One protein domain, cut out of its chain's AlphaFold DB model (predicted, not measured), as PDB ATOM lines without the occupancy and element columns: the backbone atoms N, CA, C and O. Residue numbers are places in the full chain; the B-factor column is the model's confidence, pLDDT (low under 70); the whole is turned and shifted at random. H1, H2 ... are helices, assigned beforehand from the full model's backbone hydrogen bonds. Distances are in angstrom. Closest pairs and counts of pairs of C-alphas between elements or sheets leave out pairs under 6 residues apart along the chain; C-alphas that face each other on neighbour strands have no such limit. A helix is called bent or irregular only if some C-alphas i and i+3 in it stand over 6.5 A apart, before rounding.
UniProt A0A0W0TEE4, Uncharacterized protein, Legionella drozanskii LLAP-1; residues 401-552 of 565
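AT A GLANCE: This is residues 401 to 552 of the 565 residues of an uncharacterized protein of Legionella drozanskii LLAP-1 (UniProt A0A0W0TEE4). The short helix H3 sits in the middle of a helical body, with a long hairpin of H1 and H2 along one side, H4 and H5 on another, and a smaller hairpin of H6b and H7 packed by H6b on H2 and H3. H1, H2, H3 and H4 make an up-and-down bundle, each running against the one before it; residues 431 to 437, of which 432 to 437 belong to H2, stick out at one end. The printed part has 152 residues with seven named helices, H1 to H7 in chain order, and no named strand: the class is all helix. It is compact, with a radius of gyration of the C-alphas of 15.1 A and spans of 48 by 32 by 27 A.

HOW THE PARTS SIT: H1, residues 401 to 424, and H2, residues 432 to 455, form a helical hairpin at a shallow tilt of 17 degrees, opposite ways. They touch through residues 412 to 423 and 443 to 454 alone, with their closest C-alphas, those of Gln 416 and Gln 450, 5.4 A apart. H2 has a kink of 29 degrees near residue 439. H2 and H3, residues 460 to 472, form the next hairpin, at a shallow tilt of 14 degrees; their closest C-alphas, Phe 453 and Leu 463, are 6.7 A apart. H4, residues 477 to 486, touches H1 at a steep tilt of 40 degrees, closest at the C-alphas of Ala 418 and Asn 482, 5.4 A. H5, residues 492 to 505, touches H3, closest at the C-alphas of Tyr 468 and Tyr 499, 5.3 A. H6, residues 512 to 531, was assigned as one helix by its hydrogen bonds but is bent, with C-alphas 521 and 524 6.7 A apart; its arms are H6a, residues 512 to 521, and H6b, residues 524 to 531. H6b touches H2, closest at the C-alphas of Arg 445 and Thr 530, 5.1 A. H6b and H7, residues 539 to 551, form a hairpin, closest at the C-alphas of Ile 526 and Ile 541, 5.2 A. Every O i to N i+4 pair is within hydrogen-bond range in H1, H3, H4, H5, H6a, H6b and H7, and 19 of 20 are in H2.

IN THESE COORDINATES: H1 begins at C-alpha 401 (212.154, 173.380, 218.091) and is 34.7 A long. H2 is 34.3 A long, H5 19.9 A, H7 18.2 A and H3 17.9 A. H7 ends at C-alpha 551 (210.226, 195.577, 224.536).

THE WHOLE: The two C-alphas farthest apart, those of Ala 401 and Tyr 432, are 49.3 A apart. The printed part has no cut and no long link. The mean pLDDT of the printed part is 78.5, with residues 423 to 439, residue 488 and residues 508 to 515 under 70.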
ATOM      1  N   ALA A 401     211.410 172.195 218.508       73.06
ATOM      2  CA  ALA A 401     212.154 173.380 218.091       73.06
ATOM      3  C   ALA A 401     212.372 173.419 216.569       73.06
ATOM      4  O   ALA A 401     212.020 174.406 215.925       73.06
ATOM      5  N   ASN A 402     212.861 172.325 215.976       72.75
ATOM      6  CA  ASN A 402     213.053 172.230 214.526       72.75
ATOM      7  C   ASN A 402     211.737 172.391 213.750       72.75
ATOM      8  O   ASN A 402     211.713 173.046 212.710       72.75
ATOM      9  N   TYR A 403     210.635 171.830 214.253       70.88
ATOM     10  CA  TYR A 403     209.315 171.991 213.649       70.88
ATOM     11  C   TYR A 403     208.820 173.436 213.749       70.88
ATOM     12  O   TYR A 403     208.321 173.982 212.769       70.88
ATOM     13  N   ILE A 404     208.977 174.078 214.911       71.06
ATOM     14  CA  ILE A 404     208.630 175.491 215.108       71.06
ATOM     15  C   ILE A 404     209.414 176.363 214.121       71.06
ATOM     16  O   ILE A 404     208.820 177.223 213.469       71.06
ATOM     17  N   ASP A 405     210.715 176.125 213.965       74.12
ATOM     18  CA  ASP A 405     211.552 176.879 213.032       74.12
ATOM     19  C   ASP A 405     211.145 176.610 211.568       74.12
ATOM     20  O   ASP A 405     211.058 177.541 210.764       74.12
ATOM     21  N   GLN A 406     210.803 175.366 211.215       74.31
ATOM     22  CA  GLN A 406     210.294 175.023 209.883       74.31
ATOM     23  C   GLN A 406     208.939 175.681 209.593       74.31
ATOM     24  O   GLN A 406     208.726 176.208 208.501       74.31
ATOM     25  N   GLU A 407     208.021 175.704 210.559       70.88
ATOM     26  CA  GLU A 407     206.731 176.376 210.405       70.88
ATOM     27  C   GLU A 407     206.876 177.894 210.306       70.88
ATOM     28  O   GLU A 407     206.162 178.527 209.526       70.88
ATOM     29  N   THR A 408     207.831 178.468 211.035       75.00
ATOM     30  CA  THR A 408     208.204 179.886 210.940       75.00
ATOM     31  C   THR A 408     208.649 180.221 209.511       75.00
ATOM     32  O   THR A 408     208.103 181.135 208.879       75.00
ATOM     33  N   LYS A 409     209.537 179.394 208.940       78.25
ATOM     34  CA  LYS A 409     209.967 179.494 207.536       78.25
ATOM     35  C   LYS A 409     208.802 179.334 206.563       78.25
ATOM     36  O   LYS A 409     208.664 180.135 205.638       78.25
ATOM     37  N   ASN A 410     207.923 178.356 206.792       75.44
ATOM     38  CA  ASN A 410     206.742 178.120 205.960       75.44
ATOM     39  C   ASN A 410     205.795 179.334 205.966       75.44
ATOM     40  O   ASN A 410     205.278 179.716 204.917       75.44
ATOM     41  N   ILE A 411     205.565 179.970 207.122       77.44
ATOM     42  CA  ILE A 411     204.760 181.199 207.229       77.44
ATOM     43  C   ILE A 411     205.404 182.331 206.430       77.44
ATOM     44  O   ILE A 411     204.714 182.977 205.638       77.44
ATOM     45  N   SER A 412     206.712 182.550 206.591       82.31
ATOM     46  CA  SER A 412     207.437 183.551 205.804       82.31
ATOM     47  C   SER A 412     207.294 183.286 204.299       82.31
ATOM     48  O   SER A 412     206.922 184.185 203.542       82.31
ATOM     49  N   GLN A 413     207.474 182.039 203.856       80.69
ATOM     50  CA  GLN A 413     207.356 181.659 202.449       80.69
ATOM     51  C   GLN A 413     205.932 181.841 201.898       80.69
ATOM     52  O   GLN A 413     205.764 182.304 200.766       80.69
ATOM     53  N   LEU A 414     204.896 181.529 202.685       79.69
ATOM     54  CA  LEU A 414     203.500 181.798 202.319       79.69
ATOM     55  C   LEU A 414     203.256 183.299 202.128       79.69
ATOM     56  O   LEU A 414     202.602 183.693 201.160       79.69
ATOM     57  N   CYS A 415     203.811 184.134 203.009       82.38
ATOM     58  CA  CYS A 415     203.727 185.587 202.891       82.38
ATOM     59  C   CYS A 415     204.459 186.108 201.645       82.38
ATOM     60  O   CYS A 415     203.891 186.891 200.881       82.38
ATOM     61  N   GLN A 416     205.679 185.631 201.390       82.56
ATOM     62  CA  GLN A 416     206.449 185.978 200.192       82.56
ATOM     63  C   GLN A 416     205.718 185.557 198.906       82.56
ATOM     64  O   GLN A 416     205.630 186.337 197.960       82.56
ATOM     65  N   THR A 417     205.111 184.367 198.890       80.38
ATOM     66  CA  THR A 417     204.314 183.873 197.752       80.38
ATOM     67  C   THR A 417     203.055 184.717 197.539       80.38
ATOM     68  O   THR A 417     202.739 185.087 196.412       80.38
ATOM     69  N   ALA A 418     202.346 185.092 198.613       80.88
ATOM     70  CA  ALA A 418     201.203 186.009 198.538       80.88
ATOM     71  C   ALA A 418     201.582 187.372 197.943       80.88
ATOM     72  O   ALA A 418     200.806 187.947 197.173       80.88
ATOM     73  N   ILE A 419     202.763 187.883 198.300       82.38
ATOM     74  CA  ILE A 419     203.311 189.114 197.733       82.38
ATOM     75  C   ILE A 419     203.640 188.937 196.247       82.38
ATOM     76  O   ILE A 419     203.237 189.788 195.456       82.38
ATOM     77  N   GLY A 420     204.292 187.838 195.856       75.44
ATOM     78  CA  GLY A 420     204.565 187.522 194.448       75.44
ATOM     79  C   GLY A 420     203.286 187.467 193.605       75.44
ATOM     80  O   GLY A 420     203.157 188.161 192.602       75.44
ATOM     81  N   ASN A 421     202.259 186.763 194.083       71.50
ATOM     82  CA  ASN A 421     200.961 186.705 193.400       71.50
ATOM     83  C   ASN A 421     200.299 188.091 193.287       71.50
ATOM     84  O   ASN A 421     199.627 188.400 192.306       71.50
ATOM     85  N   TYR A 422     200.484 188.952 194.290       72.19
ATOM     86  CA  TYR A 422     199.996 190.329 194.254       72.19
ATOM     87  C   TYR A 422     200.736 191.204 193.227       72.19
ATOM     88  O   TYR A 422     200.125 192.115 192.660       72.19
ATOM     89  N   THR A 423     202.039 190.986 193.016       67.12
ATOM     90  CA  THR A 423     202.822 191.746 192.032       67.12
ATOM     91  C   THR A 423     202.557 191.282 190.599       67.12
ATOM     92  O   THR A 423     202.692 192.100 189.686       67.12
ATOM     93  N   GLU A 424     202.113 190.037 190.407       65.12
ATOM     94  CA  GLU A 424     201.775 189.454 189.102       65.12
ATOM     95  C   GLU A 424     200.313 189.695 188.671       65.12
ATOM     96  O   GLU A 424     200.079 190.065 187.519       65.12
ATOM     97  N   ASP A 425     199.333 189.570 189.580       55.41
ATOM     98  CA  ASP A 425     197.904 189.478 189.231       55.41
ATOM     99  C   ASP A 425     197.027 190.453 190.051       55.41
ATOM    100  O   ASP A 425     196.487 190.132 191.117       55.41
ATOM    101  N   ARG A 426     196.852 191.692 189.562       56.56
ATOM    102  CA  ARG A 426     195.876 192.642 190.137       56.56
ATOM    103  C   ARG A 426     194.580 192.684 189.315       56.56
ATOM    104  O   ARG A 426     194.629 193.108 188.157       56.56
ATOM    105  N   PRO A 427     193.406 192.370 189.903       53.56
ATOM    106  CA  PRO A 427     192.129 192.513 189.218       53.56
ATOM    107  C   PRO A 427     191.849 193.978 188.847       53.56
ATOM    108  O   PRO A 427     192.114 194.917 189.602       53.56
ATOM    109  N   PHE A 428     191.306 194.156 187.645       47.84
ATOM    110  CA  PHE A 428     191.012 195.429 186.989       47.84
ATOM    111  C   PHE A 428     189.877 196.197 187.690       47.84
ATOM    112  O   PHE A 428     188.726 196.113 187.272       47.84
ATOM    113  N   THR A 429     190.166 196.957 188.749       47.69
ATOM    114  CA  THR A 429     189.140 197.798 189.413       47.69
ATOM    115  C   THR A 429     189.539 199.260 189.634       47.69
ATOM    116  O   THR A 429     188.698 200.058 190.040       47.69
ATOM    117  N   LEU A 430     190.776 199.661 189.315       54.09
ATOM    118  CA  LEU A 430     191.230 201.057 189.417       54.09
ATOM    119  C   LEU A 430     191.225 201.758 188.050       54.09
ATOM    120  O   LEU A 430     191.632 201.180 187.041       54.09
ATOM    121  N   GLY A 431     190.816 203.031 188.022       54.03
ATOM    122  CA  GLY A 431     190.925 203.885 186.834       54.03
ATOM    123  C   GLY A 431     192.381 204.067 186.372       54.03
ATOM    124  O   GLY A 431     193.312 203.961 187.168       54.03
ATOM    125  N   TYR A 432     192.590 204.362 185.083       54.53
ATOM    126  CA  TYR A 432     193.907 204.360 184.414       54.53
ATOM    127  C   TYR A 432     195.009 205.177 185.125       54.53
ATOM    128  O   TYR A 432     196.146 204.723 185.224       54.53
ATOM    129  N   LEU A 433     194.684 206.358 185.667       50.16
ATOM    130  CA  LEU A 433     195.651 207.211 186.375       50.16
ATOM    131  C   LEU A 433     195.911 206.748 187.817       50.16
ATOM    132  O   LEU A 433     197.061 206.721 188.251       50.16
ATOM    133  N   SER A 434     194.870 206.310 188.535       53.97
ATOM    134  CA  SER A 434     195.008 205.690 189.861       53.97
ATOM    135  C   SER A 434     195.849 204.420 189.784       53.97
ATOM    136  O   SER A 434     196.688 204.188 190.647       53.97
ATOM    137  N   ARG A 435     195.715 203.651 188.693       58.53
ATOM    138  CA  ARG A 435     196.581 202.510 188.402       58.53
ATOM    139  C   ARG A 435     198.042 202.935 188.396       58.53
ATOM    140  O   ARG A 435     198.810 202.296 189.085       58.53
ATOM    141  N   PHE A 436     198.432 203.995 187.692       55.91
ATOM    142  CA  PHE A 436     199.847 204.362 187.549       55.91
ATOM    143  C   PHE A 436     200.506 204.767 188.882       55.91
ATOM    144  O   PHE A 436     201.597 204.293 189.195       55.91
ATOM    145  N   PHE A 437     199.822 205.565 189.710       57.09
ATOM    146  CA  PHE A 437     200.361 206.021 191.000       57.09
ATOM    147  C   PHE A 437     200.272 204.965 192.117       57.09
ATOM    148  O   PHE A 437     201.213 204.839 192.908       57.09
ATOM    149  N   ASP A 438     199.200 204.163 192.169       61.59
ATOM    150  CA  ASP A 438     199.055 203.087 193.163       61.59
ATOM    151  C   ASP A 438     199.759 201.783 192.767       61.59
ATOM    152  O   ASP A 438     199.985 200.936 193.642       61.59
ATOM    153  N   ASN A 439     200.121 201.574 191.490       64.62
ATOM    154  CA  ASN A 439     200.920 200.401 191.109       64.62
ATOM    155  C   ASN A 439     202.322 200.518 191.673       64.62
ATOM    156  O   ASN A 439     202.799 199.602 192.324       64.62
ATOM    157  N   GLU A 440     202.983 201.647 191.427       70.00
ATOM    158  CA  GLU A 440     204.379 201.807 191.806       70.00
ATOM    159  C   GLU A 440     204.520 201.839 193.333       70.00
ATOM    160  O   GLU A 440     205.320 201.097 193.895       70.00
ATOM    161  N   ARG A 441     203.666 202.612 194.025       71.75
ATOM    162  CA  ARG A 441     203.610 202.630 195.498       71.75
ATOM    163  C   ARG A 441     203.253 201.263 196.073       71.75
ATOM    164  O   ARG A 441     203.867 200.819 197.036       71.75
ATOM    165  N   GLY A 442     202.269 200.588 195.482       75.25
ATOM    166  CA  GLY A 442     201.838 199.270 195.930       75.25
ATOM    167  C   GLY A 442     202.877 198.175 195.696       75.25
ATOM    168  O   GLY A 442     202.966 197.282 196.531       75.25
ATOM    169  N   ARG A 443     203.649 198.252 194.605       77.19
ATOM    170  CA  ARG A 443     204.742 197.329 194.278       77.19
ATOM    171  C   ARG A 443     205.945 197.556 195.178       77.19
ATOM    172  O   ARG A 443     206.476 196.584 195.685       77.19
ATOM    173  N   ILE A 444     206.337 198.812 195.415       79.75
ATOM    174  CA  ILE A 444     207.442 199.124 196.332       79.75
ATOM    175  C   ILE A 444     207.094 198.657 197.743       79.75
ATOM    176  O   ILE A 444     207.876 197.927 198.327       79.75
ATOM    177  N   ARG A 445     205.886 198.954 198.250       83.56
ATOM    178  CA  ARG A 445     205.429 198.429 199.548       83.56
ATOM    179  C   ARG A 445     205.520 196.904 199.608       83.56
ATOM    180  O   ARG A 445     205.998 196.360 200.594       83.56
ATOM    181  N   ALA A 446     205.012 196.228 198.578       85.00
ATOM    182  CA  ALA A 446     205.034 194.774 198.522       85.00
ATOM    183  C   ALA A 446     206.474 194.240 198.520       85.00
ATOM    184  O   ALA A 446     206.765 193.349 199.305       85.00
ATOM    185  N   GLN A 447     207.374 194.850 197.742       85.56
ATOM    186  CA  GLN A 447     208.795 194.507 197.726       85.56
ATOM    187  C   GLN A 447     209.449 194.716 199.096       85.56
ATOM    188  O   GLN A 447     210.081 193.800 199.597       85.56
ATOM    189  N   THR A 448     209.229 195.859 199.754       87.88
ATOM    190  CA  THR A 448     209.791 196.115 201.089       87.88
ATOM    191  C   THR A 448     209.351 195.047 202.093       87.88
ATOM    192  O   THR A 448     210.168 194.538 202.850       87.88
ATOM    193  N   PHE A 449     208.070 194.654 202.089       89.38
ATOM    194  CA  PHE A 449     207.601 193.560 202.947       89.38
ATOM    195  C   PHE A 449     208.139 192.190 202.522       89.38
ATOM    196  O   PHE A 449     208.364 191.351 203.387       89.38
ATOM    197  N   GLN A 450     208.359 191.949 201.230       88.06
ATOM    198  CA  GLN A 450     208.981 190.717 200.745       88.06
ATOM    199  C   GLN A 450     210.404 190.580 201.282       88.06
ATOM    200  O   GLN A 450     210.753 189.525 201.808       88.06
ATOM    201  N   ASP A 451     211.180 191.660 201.205       87.88
ATOM    202  CA  ASP A 451     212.554 191.715 201.694       87.88
ATOM    203  C   ASP A 451     212.587 191.530 203.218       87.88
ATOM    204  O   ASP A 451     213.351 190.708 203.717       87.88
ATOM    205  N   LEU A 452     211.684 192.193 203.954       90.06
ATOM    206  CA  LEU A 452     211.547 192.015 205.404       90.06
ATOM    207  C   LEU A 452     211.150 190.576 205.781       90.06
ATOM    208  O   LEU A 452     211.714 190.004 206.708       90.06
ATOM    209  N   PHE A 453     210.210 189.945 205.071       90.06
ATOM    210  CA  PHE A 453     209.853 188.551 205.356       90.06
ATOM    211  C   PHE A 453     210.996 187.577 205.055       90.06
ATOM    212  O   PHE A 453     211.130 186.578 205.763       90.06
ATOM    213  N   ALA A 454     211.819 187.853 204.041       86.31
ATOM    214  CA  ALA A 454     213.000 187.052 203.737       86.31
ATOM    215  C   ALA A 454     214.089 187.214 204.811       86.31
ATOM    216  O   ALA A 454     214.597 186.214 205.321       86.31
ATOM    217  N   GLU A 455     214.392 188.458 205.189       89.88
ATOM    218  CA  GLU A 455     215.396 188.809 206.200       89.88
ATOM    219  C   GLU A 455     215.075 188.192 207.566       89.88
ATOM    220  O   GLU A 455     215.943 187.597 208.198       89.88
ATOM    221  N   TYR A 456     213.810 188.253 207.984       86.75
ATOM    222  CA  TYR A 456     213.353 187.749 209.281       86.75
ATOM    223  C   TYR A 456     212.688 186.369 209.186       86.75
ATOM    224  O   TYR A 456     211.885 186.012 210.040       86.75
ATOM    225  N   SER A 457     213.011 185.570 208.163       81.75
ATOM    226  CA  SER A 457     212.353 184.275 207.899       81.75
ATOM    227  C   SER A 457     212.476 183.232 209.019       81.75
ATOM    228  O   SER A 457     211.691 182.285 209.043       81.75
ATOM    229  N   GLU A 458     213.411 183.417 209.953       77.88
ATOM    230  CA  GLU A 458     213.624 182.554 211.124       77.88
ATOM    231  C   GLU A 458     213.193 183.219 212.452       77.88
ATOM    232  O   GLU A 458     213.167 182.567 213.493       77.88
ATOM    233  N   ASP A 459     212.808 184.501 212.436       80.81
ATOM    234  CA  ASP A 459     212.441 185.282 213.626       80.81
ATOM    235  C   ASP A 459     210.913 185.421 213.723       80.81
ATOM    236  O   ASP A 459     210.309 186.387 213.255       80.81
ATOM    237  N   GLN A 460     210.261 184.424 214.330       81.88
ATOM    238  CA  GLN A 460     208.795 184.367 214.421       81.88
ATOM    239  C   GLN A 460     208.181 185.592 215.115       81.88
ATOM    240  O   GLN A 460     207.080 186.008 214.753       81.88
ATOM    241  N   VAL A 461     208.865 186.161 216.112       84.94
ATOM    242  CA  VAL A 461     208.367 187.314 216.873       84.94
ATOM    243  C   VAL A 461     208.325 188.551 215.980       84.94
ATOM    244  O   VAL A 461     207.318 189.266 215.954       84.94
ATOM    245  N   VAL A 462     209.379 188.766 215.188       88.75
ATOM    246  CA  VAL A 462     209.408 189.834 214.184       88.75
ATOM    247  C   VAL A 462     208.436 189.548 213.038       88.75
ATOM    248  O   VAL A 462     207.729 190.459 212.615       88.75
ATOM    249  N   LEU A 463     208.314 188.304 212.566       88.06
ATOM    250  CA  LEU A 463     207.339 187.950 211.527       88.06
ATOM    251  C   LEU A 463     205.899 188.244 211.961       88.06
ATOM    252  O   LEU A 463     205.145 188.823 211.180       88.06
ATOM    253  N   ASP A 464     205.518 187.900 213.195       88.88
ATOM    254  CA  ASP A 464     204.189 188.212 213.733       88.88
ATOM    255  C   ASP A 464     203.932 189.734 213.721       88.88
ATOM    256  O   ASP A 464     202.862 190.175 213.286       88.88
ATOM    257  N   LEU A 465     204.928 190.543 214.116       91.81
ATOM    258  CA  LEU A 465     204.865 192.008 214.057       91.81
ATOM    259  C   LEU A 465     204.741 192.525 212.619       91.81
ATOM    260  O   LEU A 465     203.936 193.421 212.358       91.81
ATOM    261  N   LEU A 466     205.529 191.996 211.683       92.25
ATOM    262  CA  LEU A 466     205.515 192.414 210.280       92.25
ATOM    263  C   LEU A 466     204.169 192.092 209.620       92.25
ATOM    264  O   LEU A 466     203.606 192.941 208.924       92.25
ATOM    265  N   ILE A 467     203.611 190.906 209.887       91.94
ATOM    266  CA  ILE A 467     202.276 190.519 209.416       91.94
ATOM    267  C   ILE A 467     201.219 191.445 210.019       91.94
ATOM    268  O   ILE A 467     200.379 191.976 209.287       91.94
ATOM    269  N   TYR A 468     201.279 191.704 211.330       92.31
ATOM    270  CA  TYR A 468     200.360 192.639 211.975       92.31
ATOM    271  C   TYR A 468     200.462 194.048 211.375       92.31
ATOM    272  O   TYR A 468     199.443 194.632 211.011       92.31
ATOM    273  N   SER A 469     201.678 194.562 211.184       91.06
ATOM    274  CA  SER A 469     201.943 195.891 210.620       91.06
ATOM    275  C   SER A 469     201.376 196.031 209.207       91.06
ATOM    276  O   SER A 469     200.700 197.013 208.888       91.06
ATOM    277  N   LEU A 470     201.565 195.011 208.364       91.06
ATOM    278  CA  LEU A 470     200.980 194.966 207.028       91.06
ATOM    279  C   LEU A 470     199.440 195.004 207.078       91.06
ATOM    280  O   LEU A 470     198.807 195.775 206.349       91.06
ATOM    281  N   LEU A 471     198.827 194.180 207.932       90.44
ATOM    282  CA  LEU A 471     197.370 194.085 208.063       90.44
ATOM    283  C   LEU A 471     196.755 195.363 208.666       90.44
ATOM    284  O   LEU A 471     195.656 195.766 208.264       90.44
ATOM    285  N   ALA A 472     197.474 196.022 209.580       87.06
ATOM    286  CA  ALA A 472     197.075 197.257 210.251       87.06
ATOM    287  C   ALA A 472     197.223 198.513 209.375       87.06
ATOM    288  O   ALA A 472     196.537 199.502 209.628       87.06
ATOM    289  N   SER A 473     198.062 198.480 208.331       83.62
ATOM    290  CA  SER A 473     198.263 199.604 207.401       83.62
ATOM    291  C   SER A 473     196.943 200.145 206.852       83.62
ATOM    292  O   SER A 473     196.048 199.377 206.551       83.62
ATOM    293  N   ASN A 474     196.792 201.447 206.614       78.00
ATOM    294  CA  ASN A 474     195.563 201.970 205.988       78.00
ATOM    295  C   ASN A 474     195.467 201.664 204.480       78.00
ATOM    296  O   ASN A 474     194.397 201.776 203.888       78.00
ATOM    297  N   ASN A 475     196.565 201.231 203.857       77.94
ATOM    298  CA  ASN A 475     196.662 201.027 202.416       77.94
ATOM    299  C   ASN A 475     196.848 199.546 202.048       77.94
ATOM    300  O   ASN A 475     197.232 198.725 202.874       77.94
ATOM    301  N   GLY A 476     196.640 199.200 200.772       75.38
ATOM    302  CA  GLY A 476     196.987 197.871 200.251       75.38
ATOM    303  C   GLY A 476     195.942 196.785 200.512       75.38
ATOM    304  O   GLY A 476     196.313 195.643 200.754       75.38
ATOM    305  N   THR A 477     194.649 197.111 200.436       81.69
ATOM    306  CA  THR A 477     193.526 196.181 200.674       81.69
ATOM    307  C   THR A 477     193.703 194.814 200.007       81.69
ATOM    308  O   THR A 477     193.542 193.792 200.664       81.69
ATOM    309  N   TYR A 478     194.096 194.784 198.729       79.00
ATOM    310  CA  TYR A 478     194.298 193.530 197.993       79.00
ATOM    311  C   TYR A 478     195.529 192.740 198.474       79.00
ATOM    312  O   TYR A 478     195.471 191.521 198.585       79.00
ATOM    313  N   LEU A 479     196.614 193.427 198.852       82.94
ATOM    314  CA  LEU A 479     197.804 192.790 199.428       82.94
ATOM    315  C   LEU A 479     197.475 192.112 200.764       82.94
ATOM    316  O   LEU A 479     197.852 190.967 200.992       82.94
ATOM    317  N   LYS A 480     196.710 192.793 201.622       88.81
ATOM    318  CA  LYS A 480     196.240 192.227 202.893       88.81
ATOM    319  C   LYS A 480     195.337 191.022 202.691       88.81
ATOM    320  O   LYS A 480     195.454 190.060 203.438       88.81
ATOM    321  N   TYR A 481     194.435 191.085 201.710       85.31
ATOM    322  CA  TYR A 481     193.564 189.963 201.373       85.31
ATOM    323  C   TYR A 481     194.385 188.743 200.947       85.31
ATOM    324  O   TYR A 481     194.179 187.671 201.501       85.31
ATOM    325  N   ASN A 482     195.359 188.916 200.045       82.38
ATOM    326  CA  ASN A 482     196.228 187.820 199.609       82.38
ATOM    327  C   ASN A 482     197.019 187.221 200.776       82.38
ATOM    328  O   ASN A 482     197.108 186.005 200.890       82.38
ATOM    329  N   ILE A 483     197.541 188.060 201.674       87.19
ATOM    330  CA  ILE A 483     198.262 187.596 202.864       87.19
ATOM    331  C   ILE A 483     197.334 186.831 203.810       87.19
ATOM    332  O   ILE A 483     197.654 185.713 204.202       87.19
ATOM    333  N   ALA A 484     196.159 187.379 204.133       84.88
ATOM    334  CA  ALA A 484     195.183 186.703 204.984       84.88
ATOM    335  C   ALA A 484     194.736 185.358 204.381       84.88
ATOM    336  O   ALA A 484     194.719 184.350 205.084       84.88
ATOM    337  N   ALA A 485     194.450 185.323 203.077       77.69
ATOM    338  CA  ALA A 485     194.030 184.120 202.367       77.69
ATOM    339  C   ALA A 485     195.139 183.057 202.298       77.69
ATOM    340  O   ALA A 485     194.871 181.890 202.578       77.69
ATOM    341  N   SER A 486     196.388 183.440 201.994       79.56
ATOM    342  CA  SER A 486     197.531 182.511 201.976       79.56
ATOM    343  C   SER A 486     197.844 181.931 203.352       79.56
ATOM    344  O   SER A 486     198.287 180.791 203.457       79.56
ATOM    345  N   LEU A 487     197.578 182.691 204.416       79.31
ATOM    346  CA  LEU A 487     197.683 182.212 205.793       79.31
ATOM    347  C   LEU A 487     196.452 181.399 206.244       79.31
ATOM    348  O   LEU A 487     196.453 180.862 207.348       79.31
ATOM    349  N   GLY A 488     195.429 181.275 205.391       69.75
ATOM    350  CA  GLY A 488     194.244 180.442 205.602       69.75
ATOM    351  C   GLY A 488     193.088 181.108 206.353       69.75
ATOM    352  O   GLY A 488     192.188 180.389 206.781       69.75
ATOM    353  N   PHE A 489     193.110 182.430 206.553       76.38
ATOM    354  CA  PHE A 489     192.068 183.158 207.291       76.38
ATOM    355  C   PHE A 489     190.849 183.455 206.416       76.38
ATOM    356  O   PHE A 489     190.982 183.734 205.221       76.38
ATOM    357  N   ALA A 490     189.657 183.476 207.022       71.88
ATOM    358  CA  ALA A 490     188.421 183.789 206.307       71.88
ATOM    359  C   ALA A 490     188.286 185.290 205.998       71.88
ATOM    360  O   ALA A 490     187.598 185.673 205.050       71.88
ATOM    361  N   SER A 491     188.934 186.158 206.786       81.12
ATOM    362  CA  SER A 491     188.924 187.604 206.555       81.12
ATOM    363  C   SER A 491     190.205 188.306 207.009       81.12
ATOM    364  O   SER A 491     190.936 187.835 207.880       81.12
ATOM    365  N   THR A 492     190.449 189.505 206.470       86.44
ATOM    366  CA  THR A 492     191.562 190.367 206.903       86.44
ATOM    367  C   THR A 492     191.407 190.853 208.343       86.44
ATOM    368  O   THR A 492     192.408 191.075 209.017       86.44
ATOM    369  N   ASN A 493     190.169 191.039 208.817       86.94
ATOM    370  CA  ASN A 493     189.892 191.498 210.180       86.94
ATOM    371  C   ASN A 493     190.226 190.418 211.205       86.94
ATOM    372  O   ASN A 493     190.832 190.710 212.230       86.94
ATOM    373  N   GLU A 494     189.861 189.178 210.894       81.62
ATOM    374  CA  GLU A 494     190.209 188.016 211.701       81.62
ATOM    375  C   GLU A 494     191.725 187.827 211.770       81.62
ATOM    376  O   GLU A 494     192.279 187.810 212.864       81.62
ATOM    377  N   ALA A 495     192.405 187.814 210.615       84.81
ATOM    378  CA  ALA A 495     193.862 187.735 210.563       84.81
ATOM    379  C   ALA A 495     194.513 188.844 211.405       84.81
ATOM    380  O   ALA A 495     195.388 188.579 212.226       84.81
ATOM    381  N   ARG A 496     194.047 190.093 211.253       90.12
ATOM    382  CA  ARG A 496     194.556 191.236 212.019       90.12
ATOM    383  C   ARG A 496     194.388 191.024 213.521       90.12
ATOM    384  O   ARG A 496     195.358 191.207 214.245       90.12
ATOM    385  N   ALA A 497     193.196 190.645 213.976       85.38
ATOM    386  CA  ALA A 497     192.922 190.424 215.394       85.38
ATOM    387  C   ALA A 497     193.771 189.278 215.968       85.38
ATOM    388  O   ALA A 497     194.289 189.388 217.076       85.38
ATOM    389  N   THR A 498     193.973 188.197 215.207       83.75
ATOM    390  CA  THR A 498     194.843 187.088 215.618       83.75
ATOM    391  C   THR A 498     196.295 187.533 215.782       83.75
ATOM    392  O   THR A 498     196.904 187.241 216.808       83.75
ATOM    393  N   TYR A 499     196.859 188.247 214.806       87.31
ATOM    394  CA  TYR A 499     198.245 188.718 214.900       87.31
ATOM    395  C   TYR A 499     198.420 189.850 215.919       87.31
ATOM    396  O   TYR A 499     199.464 189.924 216.556       87.31
ATOM    397  N   GLU A 500     197.391 190.663 216.158       86.94
ATOM    398  CA  GLU A 500     197.373 191.625 217.261       86.94
ATOM    399  C   GLU A 500     197.517 190.922 218.620       86.94
ATOM    400  O   GLU A 500     198.300 191.362 219.458       86.94
ATOM    401  N   ILE A 501     196.784 189.824 218.841       83.06
ATOM    402  CA  ILE A 501     196.899 189.023 220.069       83.06
ATOM    403  C   ILE A 501     198.308 188.437 220.192       83.06
ATOM    404  O   ILE A 501     198.920 188.587 221.243       83.06
ATOM    405  N   LYS A 502     198.848 187.843 219.120       82.25
ATOM    406  CA  LYS A 502     200.207 187.274 219.128       82.25
ATOM    407  C   LYS A 502     201.270 188.313 219.479       82.25
ATOM    408  O   LYS A 502     202.112 188.064 220.327       82.25
ATOM    409  N   VAL A 503     201.207 189.494 218.864       85.38
ATOM    410  CA  VAL A 503     202.139 190.592 219.154       85.38
ATOM    411  C   VAL A 503     202.036 191.034 220.615       85.38
ATOM    412  O   VAL A 503     203.055 191.294 221.239       85.38
ATOM    413  N   LYS A 504     200.830 191.062 221.193       81.06
ATOM    414  CA  LYS A 504     200.632 191.370 222.620       81.06
ATOM    415  C   LYS A 504     201.191 190.299 223.549       81.06
ATOM    416  O   LYS A 504     201.716 190.643 224.602       81.06
ATOM    417  N   GLU A 505     201.066 189.026 223.178       78.94
ATOM    418  CA  GLU A 505     201.636 187.902 223.933       78.94
ATOM    419  C   GLU A 505     203.173 187.989 224.018       78.94
ATOM    420  O   GLU A 505     203.745 187.482 224.977       78.94
ATOM    421  N   HIS A 506     203.832 188.677 223.075       80.75
ATOM    422  CA  HIS A 506     205.288 188.865 223.063       80.75
ATOM    423  C   HIS A 506     205.796 189.981 223.993       80.75
ATOM    424  O   HIS A 506     207.000 190.061 224.221       80.75
ATOM    425  N   LEU A 507     204.930 190.857 224.517       77.56
ATOM    426  CA  LEU A 507     205.333 192.059 225.267       77.56
ATOM    427  C   LEU A 507     205.419 191.827 226.780       77.56
ATOM    428  O   LEU A 507     204.551 191.189 227.373       77.56
ATOM    429  N   THR A 508     206.426 192.430 227.423       67.25
ATOM    430  CA  THR A 508     206.681 192.324 228.877       67.25
ATOM    431  C   THR A 508     205.539 192.869 229.735       67.25
ATOM    432  O   THR A 508     205.268 192.350 230.815       67.25
ATOM    433  N   GLU A 509     204.838 193.894 229.244       65.56
ATOM    434  CA  GLU A 509     203.670 194.488 229.895       65.56
ATOM    435  C   GLU A 509     202.479 194.501 228.934       65.56
ATOM    436  O   GLU A 509     202.381 195.349 228.046       65.56
ATOM    437  N   ASN A 510     201.536 193.577 229.127       60.50
ATOM    438  CA  ASN A 510     200.329 193.471 228.305       60.50
ATOM    439  C   ASN A 510     199.187 194.345 228.865       60.50
ATOM    440  O   ASN A 510     198.158 193.845 229.323       60.50
ATOM    441  N   ASN A 511     199.396 195.665 228.882       59.91
ATOM    442  CA  ASN A 511     198.364 196.650 229.215       59.91
ATOM    443  C   ASN A 511     197.991 197.501 227.978       59.91
ATOM    444  O   ASN A 511     198.693 197.521 226.965       59.91
ATOM    445  N   ASN A 512     196.851 198.198 228.036       60.94
ATOM    446  CA  ASN A 512     196.339 198.986 226.905       60.94
ATOM    447  C   ASN A 512     197.242 200.167 226.501       60.94
ATOM    448  O   ASN A 512     197.139 200.639 225.365       60.94
ATOM    449  N   ASP A 513     198.104 200.647 227.397       64.81
ATOM    450  CA  ASP A 513     198.992 201.780 227.138       64.81
ATOM    451  C   ASP A 513     200.259 201.331 226.391       64.81
ATOM    452  O   ASP A 513     200.632 201.978 225.410       64.81
ATOM    453  N   SER A 514     200.804 200.151 226.712       65.12
ATOM    454  CA  SER A 514     201.900 199.507 225.969       65.12
ATOM    455  C   SER A 514     201.557 199.275 224.495       65.12
ATOM    456  O   SER A 514     202.402 199.425 223.619       65.12
ATOM    457  N   ILE A 515     200.296 198.959 224.182       63.47
ATOM    458  CA  ILE A 515     199.842 198.737 222.797       63.47
ATOM    459  C   ILE A 515     199.710 200.047 222.026       63.47
ATOM    460  O   ILE A 515     200.011 200.097 220.835       63.47
ATOM    461  N   LYS A 516     199.242 201.120 222.673       70.69
ATOM    462  CA  LYS A 516     199.235 202.446 222.041       70.69
ATOM    463  C   LYS A 516     200.657 202.902 221.759       70.69
ATOM    464  O   LYS A 516     200.919 203.406 220.672       70.69
ATOM    465  N   GLN A 517     201.559 202.675 222.708       74.00
ATOM    466  CA  GLN A 517     202.968 202.976 222.542       74.00
ATOM    467  C   GLN A 517     203.585 202.148 221.407       74.00
ATOM    468  O   GLN A 517     204.168 202.727 220.501       74.00
ATOM    469  N   LEU A 518     203.334 200.836 221.353       80.75
ATOM    470  CA  LEU A 518     203.764 199.971 220.251       80.75
ATOM    471  C   LEU A 518     203.216 200.438 218.893       80.75
ATOM    472  O   LEU A 518     203.941 200.480 217.897       80.75
ATOM    473  N   ASN A 519     201.930 200.794 218.838       81.44
ATOM    474  CA  ASN A 519     201.322 201.293 217.610       81.44
ATOM    475  C   ASN A 519     202.025 202.564 217.120       81.44
ATOM    476  O   ASN A 519     202.283 202.664 215.926       81.44
ATOM    477  N   ASN A 520     202.378 203.479 218.024       83.38
ATOM    478  CA  ASN A 520     202.988 204.765 217.681       83.38
ATOM    479  C   ASN A 520     204.504 204.676 217.421       83.38
ATOM    480  O   ASN A 520     205.018 205.379 216.559       83.38
ATOM    481  N   GLU A 521     205.232 203.847 218.172       84.31
ATOM    482  CA  GLU A 521     206.703 203.797 218.165       84.31
ATOM    483  C   GLU A 521     207.271 202.696 217.265       84.31
ATOM    484  O   GLU A 521     208.436 202.766 216.876       84.31
ATOM    485  N   VAL A 522     206.462 201.694 216.902       85.38
ATOM    486  CA  VAL A 522     206.912 200.546 216.100       85.38
ATOM    487  C   VAL A 522     206.083 200.392 214.829       85.38
ATOM    488  O   VAL A 522     206.608 200.481 213.719       85.38
ATOM    489  N   ILE A 523     204.772 200.184 214.965       85.75
ATOM    490  CA  ILE A 523     203.924 199.787 213.830       85.75
ATOM    491  C   ILE A 523     203.706 200.947 212.861       85.75
ATOM    492  O   ILE A 523     203.879 200.782 211.654       85.75
ATOM    493  N   GLU A 524     203.336 202.124 213.363       87.00
ATOM    494  CA  GLU A 524     203.133 203.313 212.541       87.00
ATOM    495  C   GLU A 524     204.415 203.722 211.792       87.00
ATOM    496  O   GLU A 524     204.323 203.949 210.584       87.00
ATOM    497  N   PRO A 525     205.613 203.730 212.410       88.00
ATOM    498  CA  PRO A 525     206.877 203.930 211.702       88.00
ATOM    499  C   PRO A 525     207.113 202.939 210.554       88.00
ATOM    500  O   PRO A 525     207.393 203.376 209.434       88.00
ATOM    501  N   ILE A 526     206.918 201.632 210.772       87.25
ATOM    502  CA  ILE A 526     207.064 200.604 209.722       87.25
ATOM    503  C   ILE A 526     206.044 200.828 208.594       87.25
ATOM    504  O   ILE A 526     206.380 200.830 207.404       87.25
ATOM    505  N   VAL A 527     204.779 201.066 208.947       85.75
ATOM    506  CA  VAL A 527     203.698 201.324 207.985       85.75
ATOM    507  C   VAL A 527     203.961 202.601 207.184       85.75
ATOM    508  O   VAL A 527     203.755 202.623 205.969       85.75
ATOM    509  N   ASN A 528     204.428 203.669 207.824       85.62
ATOM    510  CA  ASN A 528     204.694 204.946 207.171       85.62
ATOM    511  C   ASN A 528     205.923 204.871 206.262       85.62
ATOM    512  O   ASN A 528     205.854 205.342 205.125       85.62
ATOM    513  N   ALA A 529     207.008 204.229 206.698       84.19
ATOM    514  CA  ALA A 529     208.199 204.021 205.878       84.19
ATOM    515  C   ALA A 529     207.871 203.212 204.609       84.19
ATOM    516  O   ALA A 529     208.139 203.660 203.489       84.19
ATOM    517  N   THR A 530     207.167 202.086 204.760       81.94
ATOM    518  CA  THR A 530     206.742 201.246 203.625       81.94
ATOM    519  C   THR A 530     205.745 201.963 202.702       81.94
ATOM    520  O   THR A 530     205.768 201.779 201.483       81.94
ATOM    521  N   ASN A 531     204.887 202.841 203.236       78.25
ATOM    522  CA  ASN A 531     203.996 203.693 202.436       78.25
ATOM    523  C   ASN A 531     204.737 204.796 201.665       78.25
ATOM    524  O   ASN A 531     204.291 205.179 200.580       78.25
ATOM    525  N   ASN A 532     205.866 205.269 202.191       79.56
ATOM    526  CA  ASN A 532     206.683 206.339 201.621       79.56
ATOM    527  C   ASN A 532     207.819 205.825 200.722       79.56
ATOM    528  O   ASN A 532     208.793 206.540 200.491       79.56
ATOM    529  N   LYS A 533     207.664 204.613 200.167       76.19
ATOM    530  CA  LYS A 533     208.603 203.990 199.221       76.19
ATOM    531  C   LYS A 533     210.021 203.791 199.789       76.19
ATOM    532  O   LYS A 533     210.986 203.853 199.031       76.19
ATOM    533  N   LYS A 534     210.151 203.595 201.102       79.38
ATOM    534  CA  LYS A 534     211.432 203.246 201.724       79.38
ATOM    535  C   LYS A 534     211.726 201.753 201.573       79.38
ATOM    536  O   LYS A 534     210.793 200.946 201.505       79.38
ATOM    537  N   ASP A 535     213.005 201.408 201.468       81.50
ATOM    538  CA  ASP A 535     213.468 200.017 201.441       81.50
ATOM    539  C   ASP A 535     213.493 199.407 202.854       81.50
ATOM    540  O   ASP A 535     213.191 200.087 203.837       81.50
ATOM    541  N   SER A 536     213.786 198.108 202.950       79.12
ATOM    542  CA  SER A 536     213.774 197.364 204.217       79.12
ATOM    543  C   SER A 536     214.868 197.803 205.194       79.12
ATOM    544  O   SER A 536     214.742 197.545 206.386       79.12
ATOM    545  N   GLN A 537     215.903 198.488 204.702       84.31
ATOM    546  CA  GLN A 537     217.065 198.938 205.467       84.31
ATOM    547  C   GLN A 537     216.942 200.407 205.905       84.31
ATOM    548  O   GLN A 537     217.882 200.965 206.473       84.31
ATOM    549  N   ASP A 538     215.795 201.052 205.663       90.75
ATOM    550  CA  ASP A 538     215.544 202.410 206.137       90.75
ATOM    551  C   ASP A 538     215.643 202.474 207.665       90.75
ATOM    552  O   ASP A 538     215.035 201.682 208.389       90.75
ATOM    553  N   GLU A 539     216.387 203.465 208.152       87.25
ATOM    554  CA  GLU A 539     216.685 203.663 209.572       87.25
ATOM    555  C   GLU A 539     215.414 203.712 210.440       87.25
ATOM    556  O   GLU A 539     215.417 203.247 211.577       87.25
ATOM    557  N   THR A 540     214.293 204.194 209.889       88.56
ATOM    558  CA  THR A 540     212.992 204.206 210.573       88.56
ATOM    559  C   THR A 540     212.500 202.793 210.893       88.56
ATOM    560  O   THR A 540     211.994 202.549 211.985       88.56
ATOM    561  N   ILE A 541     212.642 201.863 209.943       87.38
ATOM    562  CA  ILE A 541     212.213 200.466 210.090       87.38
ATOM    563  C   ILE A 541     213.165 199.740 211.038       87.38
ATOM    564  O   ILE A 541     212.708 199.085 211.972       87.38
ATOM    565  N   VAL A 542     214.476 199.907 210.847       87.88
ATOM    566  CA  VAL A 542     215.502 199.282 211.698       87.88
ATOM    567  C   VAL A 542     215.340 199.715 213.159       87.88
ATOM    568  O   VAL A 542     215.308 198.869 214.053       87.88
ATOM    569  N   ASN A 543     215.150 201.015 213.413       87.62
ATOM    570  CA  ASN A 543     214.935 201.534 214.764       87.62
ATOM    571  C   ASN A 543     213.624 201.025 215.376       87.62
ATOM    572  O   ASN A 543     213.614 200.632 216.541       87.62
ATOM    573  N   ALA A 544     212.536 200.974 214.602       88.31
ATOM    574  CA  ALA A 544     211.261 200.426 215.064       88.31
ATOM    575  C   ALA A 544     211.384 198.949 215.478       88.31
ATOM    576  O   ALA A 544     210.898 198.553 216.538       88.31
ATOM    577  N   LEU A 545     212.081 198.135 214.679       88.50
ATOM    578  CA  LEU A 545     212.334 196.729 215.002       88.50
ATOM    579  C   LEU A 545     213.237 196.573 216.234       88.50
ATOM    580  O   LEU A 545     212.989 195.693 217.058       88.50
ATOM    581  N   ALA A 546     214.239 197.438 216.406       85.69
ATOM    582  CA  ALA A 546     215.091 197.442 217.594       85.69
ATOM    583  C   ALA A 546     214.310 197.800 218.870       85.69
ATOM    584  O   ALA A 546     214.459 197.124 219.889       85.69
ATOM    585  N   ILE A 547     213.435 198.814 218.811       84.81
ATOM    586  CA  ILE A 547     212.526 199.168 219.915       84.81
ATOM    587  C   ILE A 547     211.660 197.964 220.278       84.81
ATOM    588  O   ILE A 547     211.578 197.601 221.452       84.81
ATOM    589  N   TYR A 548     211.074 197.304 219.277       86.19
ATOM    590  CA  TYR A 548     210.253 196.126 219.518       86.19
ATOM    591  C   TYR A 548     211.035 195.007 220.202       86.19
ATOM    592  O   TYR A 548     210.586 194.528 221.239       86.19
ATOM    593  N   LYS A 549     212.228 194.656 219.698       84.69
ATOM    594  CA  LYS A 549     213.093 193.622 220.295       84.69
ATOM    595  C   LYS A 549     213.457 193.916 221.753       84.69
ATOM    596  O   LYS A 549     213.463 193.001 222.568       84.69
ATOM    597  N   ASN A 550     213.678 195.184 222.101       82.31
ATOM    598  CA  ASN A 550     213.953 195.602 223.480       82.31
ATOM    599  C   ASN A 550     212.714 195.556 224.394       82.31
ATOM    600  O   ASN A 550     212.856 195.501 225.613       82.31
ATOM    601  N   SER A 551     211.509 195.610 223.817       76.88
ATOM    602  CA  SER A 551     210.226 195.577 224.536       76.88
ATOM    603  C   SER A 551     209.638 194.175 224.709       76.88
ATOM    604  O   SER A 551     208.600 194.017 225.359       76.88
ATOM    605  N   LEU A 552     210.268 193.167 224.101       77.69
ATOM    606  CA  LEU A 552     209.840 191.783 224.238       77.69
ATOM    607  C   LEU A 552     209.965 191.354 225.693       77.69
ATOM    608  O   LEU A 552     210.886 191.796 226.393       77.69
TER     609      LEU A 552